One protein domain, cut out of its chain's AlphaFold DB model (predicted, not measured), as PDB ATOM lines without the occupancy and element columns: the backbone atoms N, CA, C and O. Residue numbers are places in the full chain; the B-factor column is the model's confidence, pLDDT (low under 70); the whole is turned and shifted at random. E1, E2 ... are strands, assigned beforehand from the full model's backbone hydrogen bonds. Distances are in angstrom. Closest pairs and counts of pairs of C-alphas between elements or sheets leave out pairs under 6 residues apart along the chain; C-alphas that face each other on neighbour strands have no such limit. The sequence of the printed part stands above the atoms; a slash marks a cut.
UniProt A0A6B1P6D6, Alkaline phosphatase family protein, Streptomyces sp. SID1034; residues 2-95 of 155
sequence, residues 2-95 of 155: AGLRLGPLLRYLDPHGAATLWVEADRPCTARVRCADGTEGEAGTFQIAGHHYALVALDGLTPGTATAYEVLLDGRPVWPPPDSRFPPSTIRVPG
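What this domain is: This is residues 2 to 95 of the 155 residues of the protein "Alkaline phosphatase family protein" of Streptomyces sp. SID1034 (UniProt A0A6B1P6D6). Two strongly twisted sheets lie face to face as a sandwich with crossed strands: E1, E2, E6 and E5 make one layer, and E3, E4, E7, E8 and E9 the other, only just strongly twisted. E4 runs on into E5 from one layer to the other, and the link of residues 80 to 89 loops away from the sandwich between E8 and E9. The printed part has 94 residues, with no named helix and nine strands, E1 to E9 in order along the chain; its class is all strand. One sheet has the order E1, E2, E6, E5, all antiparallel; the other is branched at E7, its neighbour pairs also antiparallel. The whole is compact, with a radius of gyration of the C-alphas of 12.9 A, and spans 40 by 28 by 18 A.

Where its parts are: E1, residues 4 to 13, begins at C-alpha 4 (17.708, -45.841, -30.432) and is 21.7 A long. E2 is residues 19 to 25, 19.5 A; E3 is residues 30 to 35, 16.6 A; E4 is residues 40 to 44, 14.1 A. E5 is residues 46 to 48. E6, residues 51 to 58, is 22.9 A long, and E7, residues 66 to 73, is 23.1 A long, beginning at C-alpha 66 (31.747, -39.319, -48.066). E8 is residues 76 to 79, and E9, residues 90 to 92, ends at C-alpha 92 (33.916, -42.275, -45.835).

How they stand to each other: In the sandwich, two sheets face to face, the strands of one sheet stand at 36 degrees to those of the other. The hairpin E1 and E2 has N 9 and O 22 at 2.9 A, within hydrogen-bond range. E2 and E6 have N 21 and O 56 at 2.9 A, and the hairpin E5 and E6 has N 46 and O 53 at 2.8 A. In the branched sheet, E4 lies on one side of E3, with N 31 and O 43 at 2.9 A in that hairpin; E7 lies on the other side, with N 32 and O 72 at 2.8 A. On the other side of E7 from E3 are E8, with N 73 and O 76 at 2.9 A in a hairpin, and E9, with N 67 and O 91 at 2.8 A. Between the sheets, the closest C-alphas of E4 and E6 are those of Gly 41 and Leu 58, 5.2 A apart; those of E1 and E8 are Leu 4 and Val 78, 6.3 A apart.

The domain as a whole: The two C-alphas farthest apart are those of Gly 50 and Gly 95, at 40.0 A. The printed part has no cut and no long link. The mean pLDDT of the printed part is 96.1, and no printed residue is under 70.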
ATOM      1  N   ALA A   2       9.895 -48.301 -31.356       93.25
ATOM      2  CA  ALA A   2      11.312 -48.551 -31.079       93.25
ATOM      3  C   ALA A   2      12.134 -47.256 -31.083       93.25
ATOM      4  O   ALA A   2      11.922 -46.386 -31.929       93.25
ATOM      5  N   GLY A   3      13.009 -47.116 -30.092       96.25
ATOM      6  CA  GLY A   3      13.923 -45.989 -29.934       96.25
ATOM      7  C   GLY A   3      15.372 -46.457 -29.966       96.25
ATOM      8  O   GLY A   3      15.669 -47.582 -29.566       96.25
ATOM      9  N   LEU A   4      16.269 -45.593 -30.439       97.44
ATOM     10  CA  LEU A   4      17.708 -45.841 -30.432       97.44
ATOM     11  C   LEU A   4      18.257 -45.616 -29.013       97.44
ATOM     12  O   LEU A   4      18.107 -44.524 -28.469       97.44
ATOM     13  N   ARG A   5      18.865 -46.647 -28.412       96.75
ATOM     14  CA  ARG A   5      19.557 -46.561 -27.113       96.75
ATOM     15  C   ARG A   5      21.020 -46.166 -27.278       96.75
ATOM     16  O   ARG A   5      21.468 -45.251 -26.598       96.75
ATOM     17  N   LEU A   6      21.751 -46.849 -28.162       95.69
ATOM     18  CA  LEU A   6      23.169 -46.595 -28.437       95.69
ATOM     19  C   LEU A   6      23.469 -46.674 -29.936       95.69
ATOM     20  O   LEU A   6      22.814 -47.401 -30.686       95.69
ATOM     21  N   GLY A   7      24.522 -45.964 -30.338       95.06
ATOM     22  CA  GLY A   7      24.968 -45.868 -31.723       95.06
ATOM     23  C   GLY A   7      24.314 -44.707 -32.487       95.06
ATOM     24  O   GLY A   7      23.759 -43.800 -31.864       95.06
ATOM     25  N   PRO A   8      24.391 -44.728 -33.829       97.00
ATOM     26  CA  PRO A   8      25.051 -45.750 -34.642       97.00
ATOM     27  C   PRO A   8      26.577 -45.712 -34.526       97.00
ATOM     28  O   PRO A   8      27.186 -44.648 -34.446       97.00
ATOM     29  N   LEU A   9      27.202 -46.890 -34.545       96.50
ATOM     30  CA  LEU A   9      28.654 -47.038 -34.615       96.50
ATOM     31  C   LEU A   9      29.035 -47.737 -35.921       96.50
ATOM     32  O   LEU A   9      28.620 -48.872 -36.155       96.50
ATOM     33  N   LEU A  10      29.864 -47.092 -36.746       96.44
ATOM     34  CA  LEU A  10      30.503 -47.743 -37.890       96.44
ATOM     35  C   LEU A  10      31.551 -48.732 -37.363       96.44
ATOM     36  O   LEU A  10      32.617 -48.338 -36.895       96.44
ATOM     37  N   ARG A  11      31.210 -50.021 -37.374       94.62
ATOM     38  CA  ARG A  11      32.017 -51.094 -36.781       94.62
ATOM     39  C   ARG A  11      33.057 -51.645 -37.749       94.62
ATOM     40  O   ARG A  11      34.094 -52.139 -37.312       94.62
ATOM     41  N   TYR A  12      32.746 -51.596 -39.036       95.19
ATOM     42  CA  TYR A  12      33.585 -52.098 -40.108       95.19
ATOM     43  C   TYR A  12      33.381 -51.239 -41.347       95.19
ATOM     44  O   TYR A  12      32.259 -50.810 -41.620       95.19
ATOM     45  N   LEU A  13      34.469 -51.023 -42.072       94.94
ATOM     46  CA  LEU A  13      34.486 -50.439 -43.396       94.94
ATOM     47  C   LEU A  13      35.694 -51.012 -44.130       94.94
ATOM     48  O   LEU A  13      36.795 -51.013 -43.574       94.94
ATOM     49  N   ASP A  14      35.495 -51.478 -45.355       92.12
ATOM     50  CA  ASP A  14      36.589 -51.870 -46.233       92.12
ATOM     51  C   ASP A  14      36.825 -50.856 -47.365       92.12
ATOM     52  O   ASP A  14      35.997 -49.971 -47.606       92.12
ATOM     53  N   PRO A  15      37.964 -50.955 -48.073       90.88
ATOM     54  CA  PRO A  15      38.259 -50.078 -49.205       90.88
ATOM     55  C   PRO A  15      37.383 -50.316 -50.446       90.88
ATOM     56  O   PRO A  15      37.474 -49.552 -51.404       90.88
ATOM     57  N   HIS A  16      36.578 -51.381 -50.469       92.19
ATOM     58  CA  HIS A  16      35.740 -51.768 -51.604       92.19
ATOM     59  C   HIS A  16      34.290 -51.291 -51.469       92.19
ATOM     60  O   HIS A  16      33.531 -51.412 -52.428       92.19
ATOM     61  N   GLY A  17      33.927 -50.702 -50.327       94.81
ATOM     62  CA  GLY A  17      32.603 -50.134 -50.091       94.81
ATOM     63  C   GLY A  17      31.677 -51.009 -49.248       94.81
ATOM     64  O   GLY A  17      30.496 -50.679 -49.131       94.81
ATOM     65  N   ALA A  18      32.182 -52.081 -48.631       97.38
ATOM     66  CA  ALA A  18      31.421 -52.839 -47.645       97.38
ATOM     67  C   ALA A  18      31.552 -52.192 -46.261       97.38
ATOM     68  O   ALA A  18      32.650 -51.852 -45.812       97.38
ATOM     69  N   ALA A  19      30.433 -52.041 -45.555       97.94
ATOM     70  CA  ALA A  19      30.396 -51.431 -44.230       97.94
ATOM     71  C   ALA A  19      29.421 -52.152 -43.297       97.94
ATOM     72  O   ALA A  19      28.422 -52.706 -43.739       97.94
ATOM     73  N   THR A  20      29.669 -52.089 -41.988       98.50
ATOM     74  CA  THR A  20      28.729 -52.599 -40.978       98.50
ATOM     75  C   THR A  20      28.481 -51.546 -39.917       98.50
ATOM     76  O   THR A  20      29.417 -51.099 -39.248       98.50
ATOM     77  N   LEU A  21      27.215 -51.190 -39.717       98.56
ATOM     78  CA  LEU A  21      26.780 -50.316 -38.638       98.56
ATOM     79  C   LEU A  21      26.178 -51.142 -37.508       98.56
ATOM     80  O   LEU A  21      25.388 -52.056 -37.733       98.56
ATOM     81  N   TRP A  22      26.541 -50.795 -36.281       98.62
ATOM     82  CA  TRP A  22      25.979 -51.362 -35.067       98.62
ATOM     83  C   TRP A  22      25.061 -50.349 -34.384       98.62
ATOM     84  O   TRP A  22      25.395 -49.163 -34.296       98.62
ATOM     85  N   VAL A  23      23.929 -50.827 -33.874       98.62
ATOM     86  CA  VAL A  23      22.994 -50.055 -33.045       98.62
ATOM     87  C   VAL A  23      22.453 -50.909 -31.902       98.62
ATOM     88  O   VAL A  23      22.332 -52.129 -32.036       98.62
ATOM     89  N   GLU A  24      22.057 -50.253 -30.815       98.62
ATOM     90  CA  GLU A  24      21.190 -50.829 -29.784       98.62
ATOM     91  C   GLU A  24      19.826 -50.132 -29.808       98.62
ATOM     92  O   GLU A  24      19.751 -48.903 -29.758       98.62
ATOM     93  N   ALA A  25      18.749 -50.910 -29.852       98.50
ATOM     94  CA  ALA A  25      17.370 -50.448 -29.779       98.50
ATOM     95  C   ALA A  25      16.743 -50.748 -28.409       98.50
ATOM     96  O   ALA A  25      17.165 -51.642 -27.676       98.50
ATOM     97  N   ASP A  26      15.689 -50.010 -28.058       98.12
ATOM     98  CA  ASP A  26      15.018 -50.159 -26.764       98.12
ATOM     99  C   ASP A  26      14.094 -51.376 -26.635       98.12
ATOM    100  O   ASP A  26      13.641 -51.670 -25.528       98.12
ATOM    101  N   ARG A  27      13.821 -52.056 -27.751       98.12
ATOM    102  CA  ARG A  27      12.929 -53.214 -27.902       98.12
ATOM    103  C   ARG A  27      13.252 -53.952 -29.216       98.12
ATOM    104  O   ARG A  27      13.999 -53.397 -30.024       98.12
ATOM    105  N   PRO A  28      12.649 -55.126 -29.496       98.62
ATOM    106  CA  PRO A  28      12.792 -55.779 -30.793       98.62
ATOM    107  C   PRO A  28      12.256 -54.912 -31.942       98.62
ATOM    108  O   PRO A  28      11.136 -54.409 -31.848       98.62
ATOM    109  N   CYS A  29      13.025 -54.765 -33.021       98.62
ATOM    110  CA  CYS A  29      12.635 -54.019 -34.224       98.62
ATOM    111  C   CYS A  29      13.483 -54.414 -35.444       98.62
ATOM    112  O   CYS A  29      14.456 -55.163 -35.322       98.62
ATOM    113  N   THR A  30      13.161 -53.862 -36.613       98.81
ATOM    114  CA  THR A  30      14.055 -53.868 -37.782       98.81
ATOM    115  C   THR A  30      14.819 -52.551 -37.855       98.81
ATOM    116  O   THR A  30      14.210 -51.482 -37.913       98.81
ATOM    117  N   ALA A  31      16.150 -52.624 -37.878       98.88
ATOM    118  CA  ALA A  31      17.019 -51.484 -38.137       98.88
ATOM    119  C   ALA A  31      17.349 -51.408 -39.629       98.88
ATOM    120  O   ALA A  31      17.720 -52.412 -40.233       98.88
ATOM    121  N   ARG A  32      17.245 -50.216 -40.214       98.81
ATOM    122  CA  ARG A  32      17.614 -49.938 -41.603       98.81
ATOM    123  C   ARG A  32      18.569 -48.756 -41.657       98.81
ATOM    124  O   ARG A  32      18.329 -47.750 -40.996       98.81
ATOM    125  N   VAL A  33      19.612 -48.868 -42.469       98.81
ATOM    126  CA  VAL A  33      20.510 -47.762 -42.809       98.81
ATOM    127  C   VAL A  33      20.249 -47.378 -44.257       98.81
ATOM    128  O   VAL A  33      20.210 -48.254 -45.119       98.81
ATOM    129  N   ARG A  34      20.046 -46.085 -44.515       98.50
ATOM    130  CA  ARG A  34      19.875 -45.531 -45.864       98.50
ATOM    131  C   ARG A  34      20.958 -44.511 -46.133       98.50
ATOM    132  O   ARG A  34      21.126 -43.584 -45.345       98.50
ATOM    133  N   CYS A  35      21.655 -44.670 -47.241       98.38
ATOM    134  CA  CYS A  35      22.718 -43.787 -47.672       98.38
ATOM    135  C   CYS A  35      22.234 -42.884 -48.812       98.38
ATOM    136  O   CYS A  35      21.388 -43.263 -49.621       98.38
ATOM    137  N   ALA A  36      22.781 -41.671 -48.882       97.19
ATOM    138  CA  ALA A  36      22.405 -40.671 -49.879       97.19
ATOM    139  C   ALA A  36      22.743 -41.080 -51.327       97.19
ATOM    140  O   ALA A  36      22.163 -40.531 -52.259       97.19
ATOM    141  N   ASP A  37      23.653 -42.040 -51.517       95.12
ATOM    142  CA  ASP A  37      23.984 -42.625 -52.825       95.12
ATOM    143  C   ASP A  37      23.026 -43.754 -53.252       95.12
ATOM    144  O   ASP A  37      23.189 -44.329 -54.324       95.12
ATOM    145  N   GLY A  38      22.006 -44.050 -52.439       96.62
ATOM    146  CA  GLY A  38      21.030 -45.110 -52.682       96.62
ATOM    147  C   GLY A  38      21.409 -46.458 -52.072       96.62
ATOM    148  O   GLY A  38      20.563 -47.352 -52.053       96.62
ATOM    149  N   THR A  39      22.624 -46.606 -51.533       98.00
ATOM    150  CA  THR A  39      23.011 -47.802 -50.779       98.00
ATOM    151  C   THR A  39      22.126 -47.937 -49.544       98.00
ATOM    152  O   THR A  39      21.876 -46.969 -48.823       98.00
ATOM    153  N   GLU A  40      21.641 -49.140 -49.262       98.44
ATOM    154  CA  GLU A  40      20.893 -49.407 -48.041       98.44
ATOM    155  C   GLU A  40      21.119 -50.828 -47.544       98.44
ATOM    156  O   GLU A  40      21.552 -51.714 -48.277       98.44
ATOM    157  N   GLY A  41      20.809 -51.032 -46.272       98.56
ATOM    158  CA  GLY A  41      20.863 -52.331 -45.625       98.56
ATOM    159  C   GLY A  41      19.860 -52.379 -44.491       98.56
ATOM    160  O   GLY A  41      19.505 -51.347 -43.913       98.56
ATOM    161  N   GLU A  42      19.403 -53.576 -44.148       98.69
ATOM    162  CA  GLU A  42      18.528 -53.781 -43.001       98.69
ATOM    163  C   GLU A  42      18.839 -55.075 -42.257       98.69
ATOM    164  O   GLU A  42      19.329 -56.046 -42.831       98.69
ATOM    165  N   ALA A  43      18.548 -55.077 -40.960       98.81
ATOM    166  CA  ALA A  43      18.682 -56.243 -40.105       98.81
ATOM    167  C   ALA A  43      17.644 -56.205 -38.978       98.81
ATOM    168  O   ALA A  43      17.380 -55.158 -38.382       98.81
ATOM    169  N   GLY A  44      17.080 -57.367 -38.653       98.75
ATOM    170  CA  GLY A  44      16.303 -57.540 -37.428       98.75
ATOM    171  C   GLY A  44      17.214 -57.502 -36.203       98.75
ATOM    172  O   GLY A  44      18.343 -57.996 -36.242       98.75
ATOM    173  N   THR A  45      16.732 -56.934 -35.099       98.75
ATOM    174  CA  THR A  45      17.482 -56.967 -33.842       98.75
ATOM    175  C   THR A  45      17.572 -58.385 -33.278       98.75
ATOM    176  O   THR A  45      16.564 -59.093 -33.232       98.75
ATOM    177  N   PHE A  46      18.732 -58.763 -32.748       98.69
ATOM    178  CA  PHE A  46      18.928 -59.946 -31.910       98.69
ATOM    179  C   PHE A  46      19.099 -59.538 -30.442       98.69
ATOM    180  O   PHE A  46      19.471 -58.403 -30.144       98.69
ATOM    181  N   GLN A  47      18.811 -60.455 -29.513       98.25
ATOM    182  CA  GLN A  47      18.817 -60.150 -28.083       98.25
ATOM    183  C   GLN A  47      20.019 -60.769 -27.363       98.25
ATOM    184  O   GLN A  47      20.261 -61.969 -27.483       98.25
ATOM    185  N   ILE A  48      20.712 -59.974 -26.546       97.81
ATOM    186  CA  ILE A  48      21.708 -60.451 -25.575       97.81
ATOM    187  C   ILE A  48      21.377 -59.817 -24.225       97.81
ATOM    188  O   ILE A  48      21.230 -58.605 -24.138       97.81
ATOM    189  N   ALA A  49      21.226 -60.633 -23.178       96.00
ATOM    190  CA  ALA A  49      20.955 -60.170 -21.810       96.00
ATOM    191  C   ALA A  49      19.785 -59.159 -21.675       96.00
ATOM    192  O   ALA A  49      19.807 -58.294 -20.811       96.00
ATOM    193  N   GLY A  50      18.756 -59.260 -22.527       95.81
ATOM    194  CA  GLY A  50      17.601 -58.347 -22.521       95.81
ATOM    195  C   GLY A  50      17.786 -57.049 -23.320       95.81
ATOM    196  O   GLY A  50      16.855 -56.256 -23.397       95.81
ATOM    197  N   HIS A  51      18.945 -56.853 -23.950       97.62
ATOM    198  CA  HIS A  51      19.227 -55.738 -24.854       97.62
ATOM    199  C   HIS A  51      19.070 -56.164 -26.314       97.62
ATOM    200  O   HIS A  51      19.354 -57.314 -26.653       97.62
ATOM    201  N   HIS A  52      18.639 -55.241 -27.176       98.56
ATOM    202  CA  HIS A  52      18.329 -55.514 -28.579       98.56
ATOM    203  C   HIS A  52      19.344 -54.835 -29.494       98.56
ATOM    204  O   HIS A  52      19.385 -53.613 -29.575       98.56
ATOM    205  N   TYR A  53      20.139 -55.621 -30.211       98.69
ATOM    206  CA  TYR A  53      21.215 -55.130 -31.071       98.69
ATOM    207  C   TYR A  53      20.939 -55.449 -32.529       98.69
ATOM    208  O   TYR A  53      20.384 -56.502 -32.827       98.69
ATOM    209  N   ALA A  54      21.381 -54.594 -33.444       98.62
ATOM    210  CA  ALA A  54      21.408 -54.910 -34.867       98.62
ATOM    211  C   ALA A  54      22.789 -54.617 -35.461       98.62
ATOM    212  O   ALA A  54      23.456 -53.654 -35.079       98.62
ATOM    213  N   LEU A  55      23.198 -55.470 -36.400       98.62
ATOM    214  CA  LEU A  55      24.366 -55.289 -37.256       98.62
ATOM    215  C   LEU A  55      23.854 -55.141 -38.686       98.62
ATOM    216  O   LEU A  55      23.439 -56.123 -39.297       98.62
ATOM    217  N   VAL A  56      23.830 -53.912 -39.189       98.81
ATOM    218  CA  VAL A  56      23.341 -53.597 -40.530       98.81
ATOM    219  C   VAL A  56      24.530 -53.562 -41.478       98.81
ATOM    220  O   VAL A  56      25.366 -52.662 -41.384       98.81
ATOM    221  N   ALA A  57      24.611 -54.556 -42.358       98.56
ATOM    222  CA  ALA A  57      25.607 -54.604 -43.418       98.56
ATOM    223  C   ALA A  57      25.148 -53.765 -44.618       98.56
ATOM    224  O   ALA A  57      23.983 -53.814 -45.010       98.56
ATOM    225  N   LEU A  58      26.083 -53.015 -45.183       98.50
ATOM    226  CA  LEU A  58      25.975 -52.278 -46.431       98.50
ATOM    227  C   LEU A  58      27.013 -52.834 -47.398       98.50
ATOM    228  O   LEU A  58      28.107 -53.218 -46.980       98.50
ATOM    229  N   ASP A  59      26.678 -52.818 -48.678       97.12
ATOM    230  CA  ASP A  59      27.584 -53.175 -49.761       97.12
ATOM    231  C   ASP A  59      27.390 -52.198 -50.925       97.12
ATOM    232  O   ASP A  59      26.287 -51.689 -51.130       97.12
ATOM    233  N   GLY A  60      28.457 -51.932 -51.675       95.81
ATOM    234  CA  GLY A  60      28.419 -51.055 -52.844       95.81
ATOM    235  C   GLY A  60      28.529 -49.552 -52.565       95.81
ATOM    236  O   GLY A  60      28.216 -48.764 -53.458       95.81
ATOM    237  N   LEU A  61      29.000 -49.129 -51.383       97.06
ATOM    238  CA  LEU A  61      29.330 -47.715 -51.153       97.06
ATOM    239  C   LEU A  61      30.439 -47.263 -52.109       97.06
ATOM    240  O   LEU A  61      31.404 -47.985 -52.349       97.06
ATOM    241  N   THR A  62      30.342 -46.035 -52.621       94.56
ATOM    242  CA  THR A  62      31.286 -45.555 -53.643       94.56
ATOM    243  C   THR A  62      32.667 -45.235 -53.036       94.56
ATOM    244  O   THR A  62      32.757 -44.337 -52.190       94.56
ATOM    245  N   PRO A  63      33.770 -45.881 -53.474       93.25
ATOM    246  CA  PRO A  63      35.121 -45.557 -53.010       93.25
ATOM    247  C   PRO A  63      35.518 -44.097 -53.249       93.25
ATOM    248  O   PRO A  63      35.157 -43.498 -54.260       93.25
ATOM    249  N   GLY A  64      36.283 -43.516 -52.321       91.69
ATOM    250  CA  GLY A  64      36.725 -42.120 -52.393       91.69
ATOM    251  C   GLY A  64      35.634 -41.083 -52.110       91.69
ATOM    252  O   GLY A  64      35.845 -39.900 -52.375       91.69
ATOM    253  N   THR A  65      34.478 -41.494 -51.580       92.88
ATOM    254  CA  THR A  65      33.357 -40.591 -51.279       92.88
ATOM    255  C   THR A  65      33.012 -40.558 -49.793       92.88
ATOM    256  O   THR A  65      33.342 -41.463 -49.027       92.88
ATOM    257  N   ALA A  66      32.347 -39.476 -49.383       93.62
ATOM    258  CA  ALA A  66      31.747 -39.319 -48.066       93.62
ATOM    259  C   ALA A  66      30.219 -39.359 -48.206       93.62
ATOM    260  O   ALA A  66      29.597 -38.338 -48.504       93.62
ATOM    261  N   THR A  67      29.612 -40.520 -47.983       96.75
ATOM    262  CA  THR A  67      28.172 -40.713 -48.184       96.75
ATOM    263  C   THR A  67      27.412 -40.470 -46.886       96.75
ATOM    264  O   THR A  67      27.639 -41.151 -45.884       96.75
ATOM    265  N   ALA A  68      26.503 -39.491 -46.886       96.88
ATOM    266  CA  ALA A  68      25.616 -39.241 -45.751       96.88
ATOM    267  C   ALA A  68      24.647 -40.412 -45.545       96.88
ATOM    268  O   ALA A  68      24.207 -41.015 -46.523       96.88
ATOM    269  N   TYR A  69      24.307 -40.723 -44.295       98.25
ATOM    270  CA  TYR A  69      23.368 -41.799 -43.986       98.25
ATOM    271  C   TYR A  69      22.399 -41.444 -42.861       98.25
ATOM    272  O   TYR A  69      22.692 -40.631 -41.980       98.25
ATOM    273  N   GLU A  70      21.261 -42.127 -42.876       98.19
ATOM    274  CA  GLU A  70      20.246 -42.110 -41.829       98.19
ATOM    275  C   GLU A  70      20.038 -43.520 -41.275       98.19
ATOM    276  O   GLU A  70      20.254 -44.516 -41.973       98.19
ATOM    277  N   VAL A  71      19.576 -43.608 -40.027       98.62
ATOM    278  CA  VAL A  71      19.136 -44.870 -39.418       98.62
ATOM    279  C   VAL A  71      17.658 -44.791 -39.103       98.62
ATOM    280  O   VAL A  71      17.186 -43.817 -38.512       98.62
ATOM    281  N   LEU A  72      16.936 -45.848 -39.458       98.62
ATOM    282  CA  LEU A  72      15.525 -46.014 -39.176       98.62
ATOM    283  C   LEU A  72      15.296 -47.264 -38.328       98.62
ATOM    284  O   LEU A  72      15.892 -48.303 -38.597       98.62
ATOM    285  N   LEU A  73      14.389 -47.178 -37.354       98.62
ATOM    286  CA  LEU A  73      13.848 -48.337 -36.638       98.62
ATOM    287  C   LEU A  73      12.368 -48.482 -36.988       98.62
ATOM    288  O   LEU A  73      11.605 -47.523 -36.850       98.62
ATOM    289  N   ASP A  74      11.970 -49.653 -37.487       98.25
ATOM    290  CA  ASP A  74      10.616 -49.930 -37.996       98.25
ATOM    291  C   ASP A  74      10.116 -48.844 -38.975       98.25
ATOM    292  O   ASP A  74       8.981 -48.371 -38.912       98.25
ATOM    293  N   GLY A  75      11.012 -48.394 -39.861       97.38
ATOM    294  CA  GLY A  75      10.728 -47.374 -40.876       97.38
ATOM    295  C   GLY A  75      10.683 -45.930 -40.364       97.38
ATOM    296  O   GLY A  75      10.387 -45.029 -41.146       97.38
ATOM    297  N   ARG A  76      10.989 -45.678 -39.085       97.06
ATOM    298  CA  ARG A  76      10.994 -44.330 -38.495       97.06
ATOM    299  C   ARG A  76      12.427 -43.825 -38.319       97.06
ATOM    300  O   ARG A  76      13.201 -44.534 -37.680       97.06
ATOM    301  N   PRO A  77      12.785 -42.630 -38.822       97.06
ATOM    302  CA  PRO A  77      14.112 -42.058 -38.609       97.06
ATOM    303  C   PRO A  77      14.411 -41.870 -37.120       97.06
ATOM    304  O   PRO A  77      13.613 -41.283 -36.388       97.06
ATOM    305  N   VAL A  78      15.554 -42.391 -36.683       97.56
ATOM    306  CA  VAL A  78      16.082 -42.246 -35.314       97.56
ATOM    307  C   VAL A  78      17.481 -41.630 -35.286       97.56
ATOM    308  O   VAL A  78      17.937 -41.211 -34.226       97.56
ATOM    309  N   TRP A  79      18.161 -41.582 -36.434       97.81
ATOM    310  CA  TRP A  79      19.458 -40.937 -36.588       97.81
ATOM    311  C   TRP A  79      19.570 -40.239 -37.954       97.81
ATOM    312  O   TRP A  79      19.205 -40.863 -38.954       97.81
ATOM    313  N   PRO A  80      20.142 -39.021 -38.018       95.94
ATOM    314  CA  PRO A  80      20.485 -38.182 -36.867       95.94
ATOM    315  C   PRO A  80      19.226 -37.772 -36.074       95.94
ATOM    316  O   PRO A  80      18.118 -37.819 -36.612       95.94
ATOM    317  N   PRO A  81      19.353 -37.394 -34.788       92.62
ATOM    318  CA  PRO A  81      18.236 -36.818 -34.048       92.62
ATOM    319  C   PRO A  81      17.713 -35.555 -34.759       92.62
ATOM    320  O   PRO A  81      18.533 -34.805 -35.295       92.62
ATOM    321  N   PRO A  82      16.393 -35.276 -34.735       87.25
ATOM    322  CA  PRO A  82      15.799 -34.147 -35.464       87.25
ATOM    323  C   PRO A  82      16.451 -32.790 -35.165       87.25
ATOM    324  O   PRO A  82      16.628 -31.982 -36.070       87.25
ATOM    325  N   ASP A  83      16.867 -32.579 -33.915       89.81
ATOM    326  CA  ASP A  83      17.468 -31.328 -33.436       89.81
ATOM    327  C   ASP A  83      19.005 -31.407 -33.349       89.81
ATOM    328  O   ASP A  83      19.643 -30.716 -32.550       89.81
ATOM    329  N   SER A  84      19.631 -32.296 -34.130       90.44
ATOM    330  CA  SER A  84      21.087 -32.434 -34.153       90.44
ATOM    331  C   SER A  84      21.756 -31.130 -34.592       90.44
ATOM    332  O   SER A  84      21.583 -30.668 -35.716       90.44
ATOM    333  N   ARG A  85      22.611 -30.578 -33.724       88.25
ATOM    334  CA  ARG A  85      23.494 -29.442 -34.050       88.25
ATOM    335  C   ARG A  85      24.688 -29.820 -34.933       88.25
ATOM    336  O   ARG A  85      25.429 -28.945 -35.369       88.25
ATOM    337  N   PHE A  86      24.935 -31.116 -35.107       88.50
ATOM    338  CA  PHE A  86      26.066 -31.636 -35.867       88.50
ATOM    339  C   PHE A  86      25.703 -31.796 -37.348       88.50
ATOM    340  O   PHE A  86      24.538 -32.071 -37.652       88.50
ATOM    341  N   PRO A  87      26.683 -31.685 -38.269       88.75
ATOM    342  CA  PRO A  87      26.463 -32.008 -39.675       88.75
ATOM    343  C   PRO A  87      26.011 -33.472 -39.848       88.75
ATOM    344  O   PRO A  87      26.254 -34.295 -38.956       88.75
ATOM    345  N   PRO A  88      25.403 -33.827 -40.996       90.31
ATOM    346  CA  PRO A  88      25.008 -35.203 -41.279       90.31
ATOM    347  C   PRO A  88      26.156 -36.191 -41.051       90.31
ATOM    348  O   PRO A  88      27.310 -35.938 -41.417       90.31
ATOM    349  N   SER A  89      25.835 -37.339 -40.455       93.44
ATOM    350  CA  SER A  89      26.803 -38.426 -40.317       93.44
ATOM    351  C   SER A  89      27.117 -39.013 -41.687       93.44
ATOM    352  O   SER A  89      26.214 -39.233 -42.491       93.44
ATOM    353  N   THR A  90      28.398 -39.263 -41.950       94.62
ATOM    354  CA  THR A  90      28.882 -39.774 -43.236       94.62
ATOM    355  C   THR A  90      29.720 -41.033 -43.051       94.62
ATOM    356  O   THR A  90      30.472 -41.140 -42.080       94.62
ATOM    357  N   ILE A  91      29.614 -41.964 -43.998       95.81
ATOM    358  CA  ILE A  91      30.546 -43.083 -44.176       95.81
ATOM    359  C   ILE A  91      31.546 -42.657 -45.249       95.81
ATOM    360  O   ILE A  91      31.145 -42.256 -46.339       95.81
ATOM    361  N   ARG A  92      32.840 -42.679 -44.923       93.62
ATOM    362  CA  ARG A  92      33.916 -42.275 -45.835       93.62
ATOM    363  C   ARG A  92      34.670 -43.495 -46.320       93.62
ATOM    364  O   ARG A  92      35.533 -43.977 -45.596       93.62
ATOM    365  N   VAL A  93      34.352 -43.971 -47.519       93.81
ATOM    366  CA  VAL A  93      35.105 -45.065 -48.140       93.81
ATOM    367  C   VAL A  93      36.447 -44.506 -48.620       93.81
ATOM    368  O   VAL A  93      36.439 -43.547 -49.399       93.81
ATOM    369  N   PRO A  94      37.596 -45.053 -48.183       88.88
ATOM    370  CA  PRO A  94      38.899 -44.576 -48.633       88.88
ATOM    371  C   PRO A  94      39.016 -44.590 -50.163       88.88
ATOM    372  O   PRO A  94      38.513 -45.493 -50.832       88.88
ATOM    373  N   GLY A  95      39.664 -43.571 -50.727       86.12
ATOM    374  CA  GLY A  95      40.036 -43.559 -52.143       86.12
ATOM    375  C   GLY A  95      41.272 -44.419 -52.402       86.12
ATOM    376  O   GLY A  95      42.037 -44.710 -51.479       86.12
TER     377      GLY A  95